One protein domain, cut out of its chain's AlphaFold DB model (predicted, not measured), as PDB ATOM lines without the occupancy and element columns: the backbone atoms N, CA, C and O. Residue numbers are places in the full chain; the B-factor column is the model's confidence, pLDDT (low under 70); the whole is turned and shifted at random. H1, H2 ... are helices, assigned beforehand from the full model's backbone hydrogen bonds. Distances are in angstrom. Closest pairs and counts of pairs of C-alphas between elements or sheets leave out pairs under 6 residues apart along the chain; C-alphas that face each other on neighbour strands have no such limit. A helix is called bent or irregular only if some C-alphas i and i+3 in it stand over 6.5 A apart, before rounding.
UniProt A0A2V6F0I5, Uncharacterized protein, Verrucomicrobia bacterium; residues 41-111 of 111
ATOM      1  N   LEU A  41      94.819  36.065 105.689       88.75
ATOM      2  CA  LEU A  41      93.709  35.308 105.111       88.75
ATOM      3  C   LEU A  41      92.880  34.666 106.225       88.75
ATOM      4  O   LEU A  41      93.394  33.867 107.012       88.75
ATOM      5  N   ARG A  42      91.589  34.996 106.277       89.50
ATOM      6  CA  ARG A  42      90.635  34.429 107.237       89.50
ATOM      7  C   ARG A  42      89.933  33.212 106.646       89.50
ATOM      8  O   ARG A  42      90.113  32.877 105.479       89.50
ATOM      9  N   GLU A  43      89.094  32.546 107.434       89.69
ATOM     10  CA  GLU A  43      88.300  31.369 107.040       89.69
ATOM     11  C   GLU A  43      87.633  31.548 105.673       89.69
ATOM     12  O   GLU A  43      87.810  30.715 104.787       89.69
ATOM     13  N   LYS A  44      86.940  32.674 105.474       91.50
ATOM     14  CA  LYS A  44      86.244  32.986 104.220       91.50
ATOM     15  C   LYS A  44      87.186  33.165 103.025       91.50
ATOM     16  O   LYS A  44      86.815  32.834 101.904       91.50
ATOM     17  N   ASP A  45      88.397  33.668 103.261       92.25
ATOM     18  CA  ASP A  45      89.380  33.951 102.211       92.25
ATOM     19  C   ASP A  45      90.109  32.671 101.774       92.25
ATOM     20  O   ASP A  45      90.709  32.632 100.706       92.25
ATOM     21  N   ARG A  46      90.030  31.606 102.586       90.69
ATOM     22  CA  ARG A  46      90.591  30.274 102.302       90.69
ATOM     23  C   ARG A  46      89.647  29.370 101.504       90.69
ATOM     24  O   ARG A  46      90.012  28.242 101.184       90.69
ATOM     25  N   LEU A  47      88.437  29.834 101.193       92.06
ATOM     26  CA  LEU A  47      87.478  29.075 100.393       92.06
ATOM     27  C   LEU A  47      87.891  29.031  98.918       92.06
ATOM     28  O   LEU A  47      88.542  29.945  98.402       92.06
ATOM     29  N   ARG A  48      87.451  27.974  98.223       94.25
ATOM     30  CA  ARG A  48      87.593  27.858  96.766       94.25
ATOM     31  C   ARG A  48      86.998  29.084  96.070       94.25
ATOM     32  O   ARG A  48      85.986  29.624  96.510       94.25
ATOM     33  N   GLY A  49      87.669  29.566  95.028       94.00
ATOM     34  CA  GLY A  49      87.354  30.837  94.369       94.00
ATOM     35  C   GLY A  49      87.844  32.084  95.123       94.00
ATOM     36  O   GLY A  49      88.505  32.924  94.518       94.00
ATOM     37  N   ALA A  50      87.593  32.212  96.434       94.94
ATOM     38  CA  ALA A  50      88.063  33.363  97.221       94.94
ATOM     39  C   ALA A  50      89.596  33.401  97.316       94.94
ATOM     40  O   ALA A  50      90.217  34.425  97.016       94.94
ATOM     41  N   PHE A  51      90.201  32.258  97.642       94.81
ATOM     42  CA  PHE A  51      91.651  32.112  97.698       94.81
ATOM     43  C   PHE A  51      92.289  32.300  96.316       94.81
ATOM     44  O   PHE A  51      93.249  33.052  96.166       94.81
ATOM     45  N   GLU A  52      91.700  31.685  95.286       95.00
ATOM     46  CA  GLU A  52      92.166  31.804  93.898       95.00
ATOM     47  C   GLU A  52      92.181  33.268  93.454       95.00
ATOM     48  O   GLU A  52      93.168  33.738  92.895       95.00
ATOM     49  N   LYS A  53      91.126  34.029  93.772       94.88
ATOM     50  CA  LYS A  53      91.034  35.461  93.465       94.88
ATOM     51  C   LYS A  53      92.149  36.269  94.134       94.88
ATOM     52  O   LYS A  53      92.709  37.161  93.496       94.88
ATOM     53  N   ALA A  54      92.484  35.964  95.388       94.00
ATOM     54  CA  ALA A  54      93.602  36.604  96.079       94.00
ATOM     55  C   ALA A  54      94.945  36.276  95.402       94.00
ATOM     56  O   ALA A  54      95.760  37.171  95.178       94.00
ATOM     57  N   CYS A  55      95.155  35.020  94.998       94.50
ATOM     58  CA  CYS A  55      96.342  34.626  94.244       94.50
ATOM     59  C   CYS A  55      96.410  35.315  92.876       94.50
ATOM     60  O   CYS A  55      97.435  35.904  92.551       94.50
ATOM     61  N   PHE A  56      95.326  35.317  92.097       94.44
ATOM     62  CA  PHE A  56      95.281  35.987  90.796       94.44
ATOM     63  C   PHE A  56      95.549  37.487  90.902       94.44
ATOM     64  O   PHE A  56      96.234  38.031  90.042       94.44
ATOM     65  N   TYR A  57      95.098  38.147  91.972       93.88
ATOM     66  CA  TYR A  57      95.463  39.539  92.231       93.88
ATOM     67  C   TYR A  57      96.986  39.723  92.332       93.88
ATOM     68  O   TYR A  57      97.539  40.622  91.701       93.88
ATOM     69  N   VAL A  58      97.675  38.855  93.081       93.69
ATOM     70  CA  VAL A  58      99.141  38.902  93.214       93.69
ATOM     71  C   VAL A  58      99.830  38.615  91.880       93.69
ATOM     72  O   VAL A  58     100.741  39.349  91.501       93.69
ATOM     73  N   LEU A  59      99.377  37.588  91.158       95.06
ATOM     74  CA  LEU A  59      99.934  37.182  89.864       95.06
ATOM     75  C   LEU A  59      99.774  38.273  88.795       95.06
ATOM     76  O   LEU A  59     100.644  38.440  87.948       95.06
ATOM     77  N   ASP A  60      98.686  39.038  88.850       96.38
ATOM     78  CA  ASP A  60      98.365  40.087  87.881       96.38
ATOM     79  C   ASP A  60      99.023  41.445  88.195       96.38
ATOM     80  O   ASP A  60      99.029  42.353  87.360       96.38
ATOM     81  N   ASN A  61      99.620  41.612  89.381       95.69
ATOM     82  CA  ASN A  61     100.244  42.874  89.797       95.69
ATOM     83  C   ASN A  61     101.300  43.423  88.818       95.69
ATOM     84  O   ASN A  61     101.253  44.628  88.557       95.69
ATOM     85  N   PRO A  62     102.218  42.614  88.245       96.88
ATOM     86  CA  PRO A  62     103.189  43.108  87.271       96.88
ATOM     87  C   PRO A  62     102.523  43.757  86.053       96.88
ATOM     88  O   PRO A  62     102.918  44.851  85.646       96.88
ATOM     89  N   ARG A  63     101.446  43.150  85.536       97.56
ATOM     90  CA  ARG A  63     100.652  43.715  84.437       97.56
ATOM     91  C   ARG A  63      99.938  44.993  84.866       97.56
ATOM     92  O   ARG A  63     100.015  46.006  84.178       97.56
ATOM     93  N   ARG A  64      99.284  44.988  86.032       97.25
ATOM     94  CA  ARG A  64      98.597  46.173  86.588       97.25
ATOM     95  C   ARG A  64      99.535  47.359  86.824       97.25
ATOM     96  O   ARG A  64      99.077  48.497  86.846       97.25
ATOM     97  N   LYS A  65     100.828  47.098  87.032       97.00
ATOM     98  CA  LYS A  65     101.885  48.107  87.180       97.00
ATOM     99  C   LYS A  65     102.577  48.471  85.862       97.00
ATOM    100  O   LYS A  65     103.488  49.288  85.891       97.00
ATOM    101  N   GLY A  66     102.151  47.900  84.733       97.44
ATOM    102  CA  GLY A  66     102.712  48.181  83.409       97.44
ATOM    103  C   GLY A  66     104.113  47.610  83.184       97.44
ATOM    104  O   GLY A  66     104.798  48.052  82.270       97.44
ATOM    105  N   LEU A  67     104.557  46.654  84.009       97.44
ATOM    106  CA  LEU A  67     105.879  46.032  83.872       97.44
ATOM    107  C   LEU A  67     105.912  44.984  82.752       97.44
ATOM    108  O   LEU A  67     106.968  44.723  82.184       97.44
ATOM    109  N   VAL A  68     104.762  44.376  82.459       97.69
ATOM    110  CA  VAL A  68     104.564  43.352  81.424       97.69
ATOM    111  C   VAL A  68     103.173  43.477  80.808       97.69
ATOM    112  O   VAL A  68     102.259  44.008  81.441       97.69
ATOM    113  N   ASN A  69     102.989  42.945  79.599       97.19
ATOM    114  CA  ASN A  69     101.691  42.939  78.915       97.19
ATOM    115  C   ASN A  69     100.781  41.811  79.414       97.19
ATOM    116  O   ASN A  69      99.566  41.991  79.522       97.19
ATOM    117  N   HIS A  70     101.363  40.664  79.761       95.56
ATOM    118  CA  HIS A  70     100.649  39.519  80.300       95.56
ATOM    119  C   HIS A  70     101.374  38.956  81.541       95.56
ATOM    120  O   HIS A  70     102.604  38.956  81.575       95.56
ATOM    121  N   PRO A  71     100.668  38.426  82.567       94.44
ATOM    122  CA  PRO A  71     101.312  37.882  83.770       94.44
ATOM    123  C   PRO A  71     102.359  36.795  83.494       94.44
ATOM    124  O   PRO A  71     103.358  36.710  84.199       94.44
ATOM    125  N   ARG A  72     102.157  35.985  82.445       94.19
ATOM    126  CA  ARG A  72     103.111  34.938  82.015       94.19
ATOM    127  C   ARG A  72     104.474  35.485  81.588       94.19
ATOM    128  O   ARG A  72     105.437  34.731  81.609       94.19
ATOM    129  N   ASP A  73     104.556  36.761  81.235       95.69
ATOM    130  CA  ASP A  73     105.806  37.378  80.797       95.69
ATOM    131  C   ASP A  73     106.671  37.807  81.996       95.69
ATOM    132  O   ASP A  73     107.815  38.221  81.820       95.69
ATOM    133  N   TRP A  74     106.141  37.736  83.226       96.19
ATOM    134  CA  TRP A  74     106.884  38.089  84.430       96.19
ATOM    135  C   TRP A  74     107.759  36.914  84.904       96.19
ATOM    136  O   TRP A  74     107.220  35.906  85.367       96.19
ATOM    137  N   PRO A  75     109.103  37.027  84.876       93.00
ATOM    138  CA  PRO A  75     109.999  35.905  85.180       93.00
ATOM    139  C   PRO A  75     110.034  35.525  86.667       93.00
ATOM    140  O   PRO A  75     110.562  34.477  87.026       93.00
ATOM    141  N   HIS A  76     109.485  36.369  87.545       92.25
ATOM    142  CA  HIS A  76     109.468  36.156  88.995       92.25
ATOM    143  C   HIS A  76     108.074  35.752  89.499       92.25
ATOM    144  O   HIS A  76     107.653  36.158  90.582       92.25
ATOM    145  N   LEU A  77     107.333  35.000  88.682       92.00
ATOM    146  CA  LEU A  77     105.994  34.494  88.971       92.00
ATOM    147  C   LEU A  77     106.025  32.977  89.217       92.00
ATOM    148  O   LEU A  77     106.835  32.263  88.632       92.00
ATOM    149  N   GLY A  78     105.138  32.473  90.075       90.44
ATOM    150  CA  GLY A  78     105.002  31.039  90.320       90.44
ATOM    151  C   GLY A  78     104.339  30.717  91.654       90.44
ATOM    152  O   GLY A  78     103.837  31.600  92.350       90.44
ATOM    153  N   ALA A  79     104.345  29.435  92.005       91.88
ATOM    154  CA  ALA A  79     103.962  28.940  93.321       91.88
ATOM    155  C   ALA A  79     104.879  27.783  93.722       91.88
ATOM    156  O   ALA A  79     105.410  27.077  92.868       91.88
ATOM    157  N   ILE A  80     105.036  27.579  95.028       89.56
ATOM    158  CA  ILE A  80     105.717  26.411  95.583       89.56
ATOM    159  C   ILE A  80     104.661  25.581  96.298       89.56
ATOM    160  O   ILE A  80     104.132  25.993  97.331       89.56
ATOM    161  N   VAL A  81     104.353  24.415  95.737       90.19
ATOM    162  CA  VAL A  81     103.469  23.424  96.355       90.19
ATOM    163  C   VAL A  81     104.340  22.248  96.810       90.19
ATOM    164  O   VAL A  81     105.036  21.663  95.973       90.19
ATOM    165  N   PRO A  82     104.354  21.894  98.111       88.19
ATOM    166  CA  PRO A  82     105.160  20.783  98.612       88.19
ATOM    167  C   PRO A  82     104.928  19.488  97.820       88.19
ATOM    168  O   PRO A  82     103.791  19.110  97.543       88.19
ATOM    169  N   GLY A  83     106.016  18.833  97.407       91.12
ATOM    170  CA  GLY A  83     105.977  17.617  96.582       91.12
ATOM    171  C   GLY A  83     105.634  17.831  95.100       91.12
ATOM    172  O   GLY A  83     105.661  16.871  94.339       91.12
ATOM    173  N   HIS A  84     105.348  19.064  94.671       91.81
ATOM    174  CA  HIS A  84     104.860  19.368  93.322       91.81
ATOM    175  C   HIS A  84     105.588  20.588  92.718       91.81
ATOM    176  O   HIS A  84     104.975  21.631  92.483       91.81
ATOM    177  N   PRO A  85     106.904  20.487  92.444       89.56
ATOM    178  CA  PRO A  85     107.745  21.632  92.065       89.56
ATOM    179  C   PRO A  85     107.423  22.243  90.690       89.56
ATOM    180  O   PRO A  85     107.842  23.359  90.408       89.56
ATOM    181  N   PHE A  86     106.690  21.528  89.829       89.12
ATOM    182  CA  PHE A  86     106.356  21.972  88.467       89.12
ATOM    183  C   PHE A  86     104.921  22.509  88.320       89.12
ATOM    184  O   PHE A  86     104.502  22.870  87.208       89.12
ATOM    185  N   LEU A  87     104.164  22.547  89.425       91.31
ATOM    186  CA  LEU A  87     102.847  23.172  89.473       91.31
ATOM    187  C   LEU A  87     102.994  24.680  89.268       91.31
ATOM    188  O   LEU A  87     103.755  25.345  89.965       91.31
ATOM    189  N   HIS A  88     102.241  25.222  88.314       93.38
ATOM    190  CA  HIS A  88     102.295  26.638  87.983       93.38
ATOM    191  C   HIS A  88     100.885  27.253  87.947       93.38
ATOM    192  O   HIS A  88     100.068  26.769  87.167       93.38
ATOM    193  N   PRO A  89     100.598  28.342  88.691       94.12
ATOM    194  CA  PRO A  89      99.247  28.907  88.841       94.12
ATOM    195  C   PRO A  89      98.513  29.323  87.561       94.12
ATOM    196  O   PRO A  89      97.303  29.518  87.574       94.12
ATOM    197  N   LEU A  90      99.257  29.510  86.469       93.50
ATOM    198  CA  LEU A  90      98.725  29.894  85.156       93.50
ATOM    199  C   LEU A  90      98.554  28.711  84.185       93.50
ATOM    200  O   LEU A  90      98.335  28.955  82.997       93.50
ATOM    201  N   LYS A  91      98.729  27.465  84.647       93.81
ATOM    202  CA  LYS A  91      98.372  26.247  83.901       93.81
ATOM    203  C   LYS A  91      96.940  25.842  84.246       93.81
ATOM    204  O   LYS A  91      96.515  26.016  85.387       93.81
ATOM    205  N   ASP A  92      96.225  25.297  83.269       92.44
ATOM    206  CA  ASP A  92      94.780  25.053  83.366       92.44
ATOM    207  C   ASP A  92      94.413  24.043  84.469       92.44
ATOM    208  O   ASP A  92      93.396  24.193  85.142       92.44
ATOM    209  N   ASP A  93      95.275  23.058  84.721       94.12
ATOM    210  CA  ASP A  93      95.087  21.988  85.707       94.12
ATOM    211  C   ASP A  93      95.511  22.367  87.137       94.12
ATOM    212  O   ASP A  93      95.223  21.642  88.095       94.12
ATOM    213  N   PHE A  94      96.183  23.511  87.312       95.44
ATOM    214  CA  PHE A  94      96.795  23.879  88.586       95.44
ATOM    215  C   PHE A  94      95.783  23.946  89.725       95.44
ATOM    216  O   PHE A  94      96.024  23.377  90.786       95.44
ATOM    217  N   TRP A  95      94.671  24.659  89.537       95.25
ATOM    218  CA  TRP A  95      93.745  24.945  90.634       95.25
ATOM    219  C   TRP A  95      92.992  23.704  91.081       95.25
ATOM    220  O   TRP A  95      92.796  23.491  92.276       95.25
ATOM    221  N   GLU A  96      92.616  22.848  90.138       95.06
ATOM    222  CA  GLU A  96      91.960  21.588  90.453       95.06
ATOM    223  C   GLU A  96      92.894  20.665  91.249       95.06
ATOM    224  O   GLU A  96      92.511  20.158  92.311       95.06
ATOM    225  N   LEU A  97      94.153  20.536  90.812       94.56
ATOM    226  CA  LEU A  97      95.162  19.760  91.529       94.56
ATOM    227  C   LEU A  97      95.506  20.385  92.890       94.56
ATOM    228  O   LEU A  97      95.573  19.672  93.889       94.56
ATOM    229  N   PHE A  98      95.644  21.709  92.969       95.31
ATOM    230  CA  PHE A  98      95.881  22.425  94.222       95.31
ATOM    231  C   PHE A  98      94.795  22.116  95.256       95.31
ATOM    232  O   PHE A  98      95.121  21.760  96.388       95.31
ATOM    233  N   TRP A  99      93.512  22.193  94.888       95.00
ATOM    234  CA  TRP A  99      92.420  21.921  95.829       95.00
ATOM    235  C   TRP A  99      92.350  20.463  96.258       95.00
ATOM    236  O   TRP A  99      92.041  20.195  97.421       95.00
ATOM    237  N   LYS A 100      92.665  19.528  95.355       94.00
ATOM    238  CA  LYS A 100      92.788  18.110  95.698       94.00
ATOM    239  C   LYS A 100      93.878  17.899  96.752       94.00
ATOM    240  O   LYS A 100      93.609  17.294  97.787       94.00
ATOM    241  N   LEU A 101      95.071  18.452  96.530       93.06
ATOM    242  CA  LEU A 101      96.200  18.356  97.460       93.06
ATOM    243  C   LEU A 101      95.901  19.051  98.791       93.06
ATOM    244  O   LEU A 101      96.148  18.498  99.859       93.06
ATOM    245  N   TYR A 102      95.310  20.243  98.742       91.44
ATOM    246  CA  TYR A 102      94.907  20.974  99.937       91.44
ATOM    247  C   TYR A 102      93.932  20.158 100.794       91.44
ATOM    248  O   TYR A 102      94.112  20.070 102.004       91.44
ATOM    249  N   GLN A 103      92.927  19.517 100.190       90.62
ATOM    250  CA  GLN A 103      91.988  18.665 100.927       90.62
ATOM    251  C   GLN A 103      92.654  17.430 101.538       90.62
ATOM    252  O   GLN A 103      92.282  17.038 102.639       90.62
ATOM    253  N   GLN A 104      93.640  16.841 100.857       90.19
ATOM    254  CA  GLN A 104      94.387  15.685 101.362       90.19
ATOM    255  C   GLN A 104      95.282  16.027 102.561       90.19
ATOM    256  O   GLN A 104      95.495  15.176 103.420       90.19
ATOM    257  N   HIS A 105      95.814  17.252 102.614       86.44
ATOM    258  CA  HIS A 105      96.797  17.663 103.622       86.44
ATOM    259  C   HIS A 105      96.254  18.588 104.712       86.44
ATOM    260  O   HIS A 105      96.941  18.804 105.711       86.44
ATOM    261  N   ARG A 106      95.066  19.175 104.538       83.69
ATOM    262  CA  ARG A 106      94.491  20.045 105.568       83.69
ATOM    263  C   ARG A 106      94.138  19.227 106.807       83.69
ATOM    264  O   ARG A 106      93.614  18.119 106.704       83.69
ATOM    265  N   GLU A 107      94.354  19.819 107.975       77.31
ATOM    266  CA  GLU A 107      93.806  19.276 109.214       77.31
ATOM    267  C   GLU A 107      92.268  19.199 109.094       77.31
ATOM    268  O   GLU A 107      91.645  20.109 108.521       77.31
ATOM    269  N   PRO A 108      91.630  18.121 109.583       71.31
ATOM    270  CA  PRO A 108      90.178  18.071 109.670       71.31
ATOM    271  C   PRO A 108      89.687  19.238 110.534       71.31
ATOM    272  O   PRO A 108      90.338  19.610 111.512       71.31
ATOM    273  N   MET A 109      88.549  19.840 110.169       60.44
ATOM    274  CA  MET A 109      87.969  20.864 111.038       60.44
ATOM    275  C   MET A 109      87.594  20.206 112.370       60.44
ATOM    276  O   MET A 109      87.010  19.121 112.335       60.44
ATOM    277  N   PRO A 110      87.934  20.815 113.520       57.06
ATOM    278  CA  PRO A 110      87.454  20.323 114.802       57.06
ATOM    279  C   PRO A 110      85.920  20.318 114.790       57.06
ATOM    280  O   PRO A 110      85.309  21.285 114.324       57.06
ATOM    281  N   SER A 111      85.344  19.194 115.224       51.50
ATOM    282  CA  SER A 111      83.898  18.969 115.336       51.50
ATOM    283  C   SER A 111      83.214  19.971 116.257       51.50
ATOM    284  O   SER A 111      83.846  20.375 117.261       51.50
TER     285      SER A 111
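What this domain is: This is residues 41 to 111 of the 111 residues of an uncharacterized protein of Verrucomicrobia bacterium (UniProt A0A2V6F0I5). A long helix, H2, and a shorter one, H3, run opposite ways at a steep tilt and only come near each other, while a long looping stretch, residues 65 to 93, leads from the one to the other. The very short H1 makes a corner before H2, and residues 103 to 111, of which 103 to 105 belong to H3, stick out as a tail. The printed part has 71 residues, with three named helices in the order H1, H2, H3 and no named strand; the class is all helix, though helices hold just 31 of the 71 residues. It is loose, with a radius of gyration of the C-alphas of 13.9 A, and elongated, spanning 47 by 25 by 17 A.

How they stand to each other: H1, residues 43 to 46, and H2, residues 50 to 64, only just touch, with 3 pairs of C-alphas within 8 A, and touch only at the corner by their tight link. H2 does so with residues 50 to 54 alone; the closest C-alphas, of Asp 45 and Phe 51, are 5.4 A apart. H2 and H3, residues 94 to 105, are close but not clearly touching: their closest C-alphas, of Glu 52 and Trp 95, are 7.8 A apart. They run opposite ways at a steep tilt of 42 degrees. H1 and H3 are apart. Every O i to N i+4 pair is within hydrogen-bond range in H3, and 9 of 11 in H2; H1 is too short for such a pair.

Where its parts are: H1 begins at C-alpha 43, (88.300, 31.369, 107.040). H2 is 19.7 A long and irregular: C-alphas 59 and 62 are 7.2 A apart. H3 is 16.3 A long and ends at C-alpha 105, (96.797, 17.663, 103.622).

The domain as a whole: The C-alphas farthest apart, of Gly 66 and Ser 111, are 47.2 A apart. Without residues 103 to 111, which stand free, the body spans 33 by 26 by 17 A. The printed part has no cut. The link from H2 to H3 is long, 29 residues. The mean pLDDT of the printed part is 91.2; residues 109 to 111 are under 70.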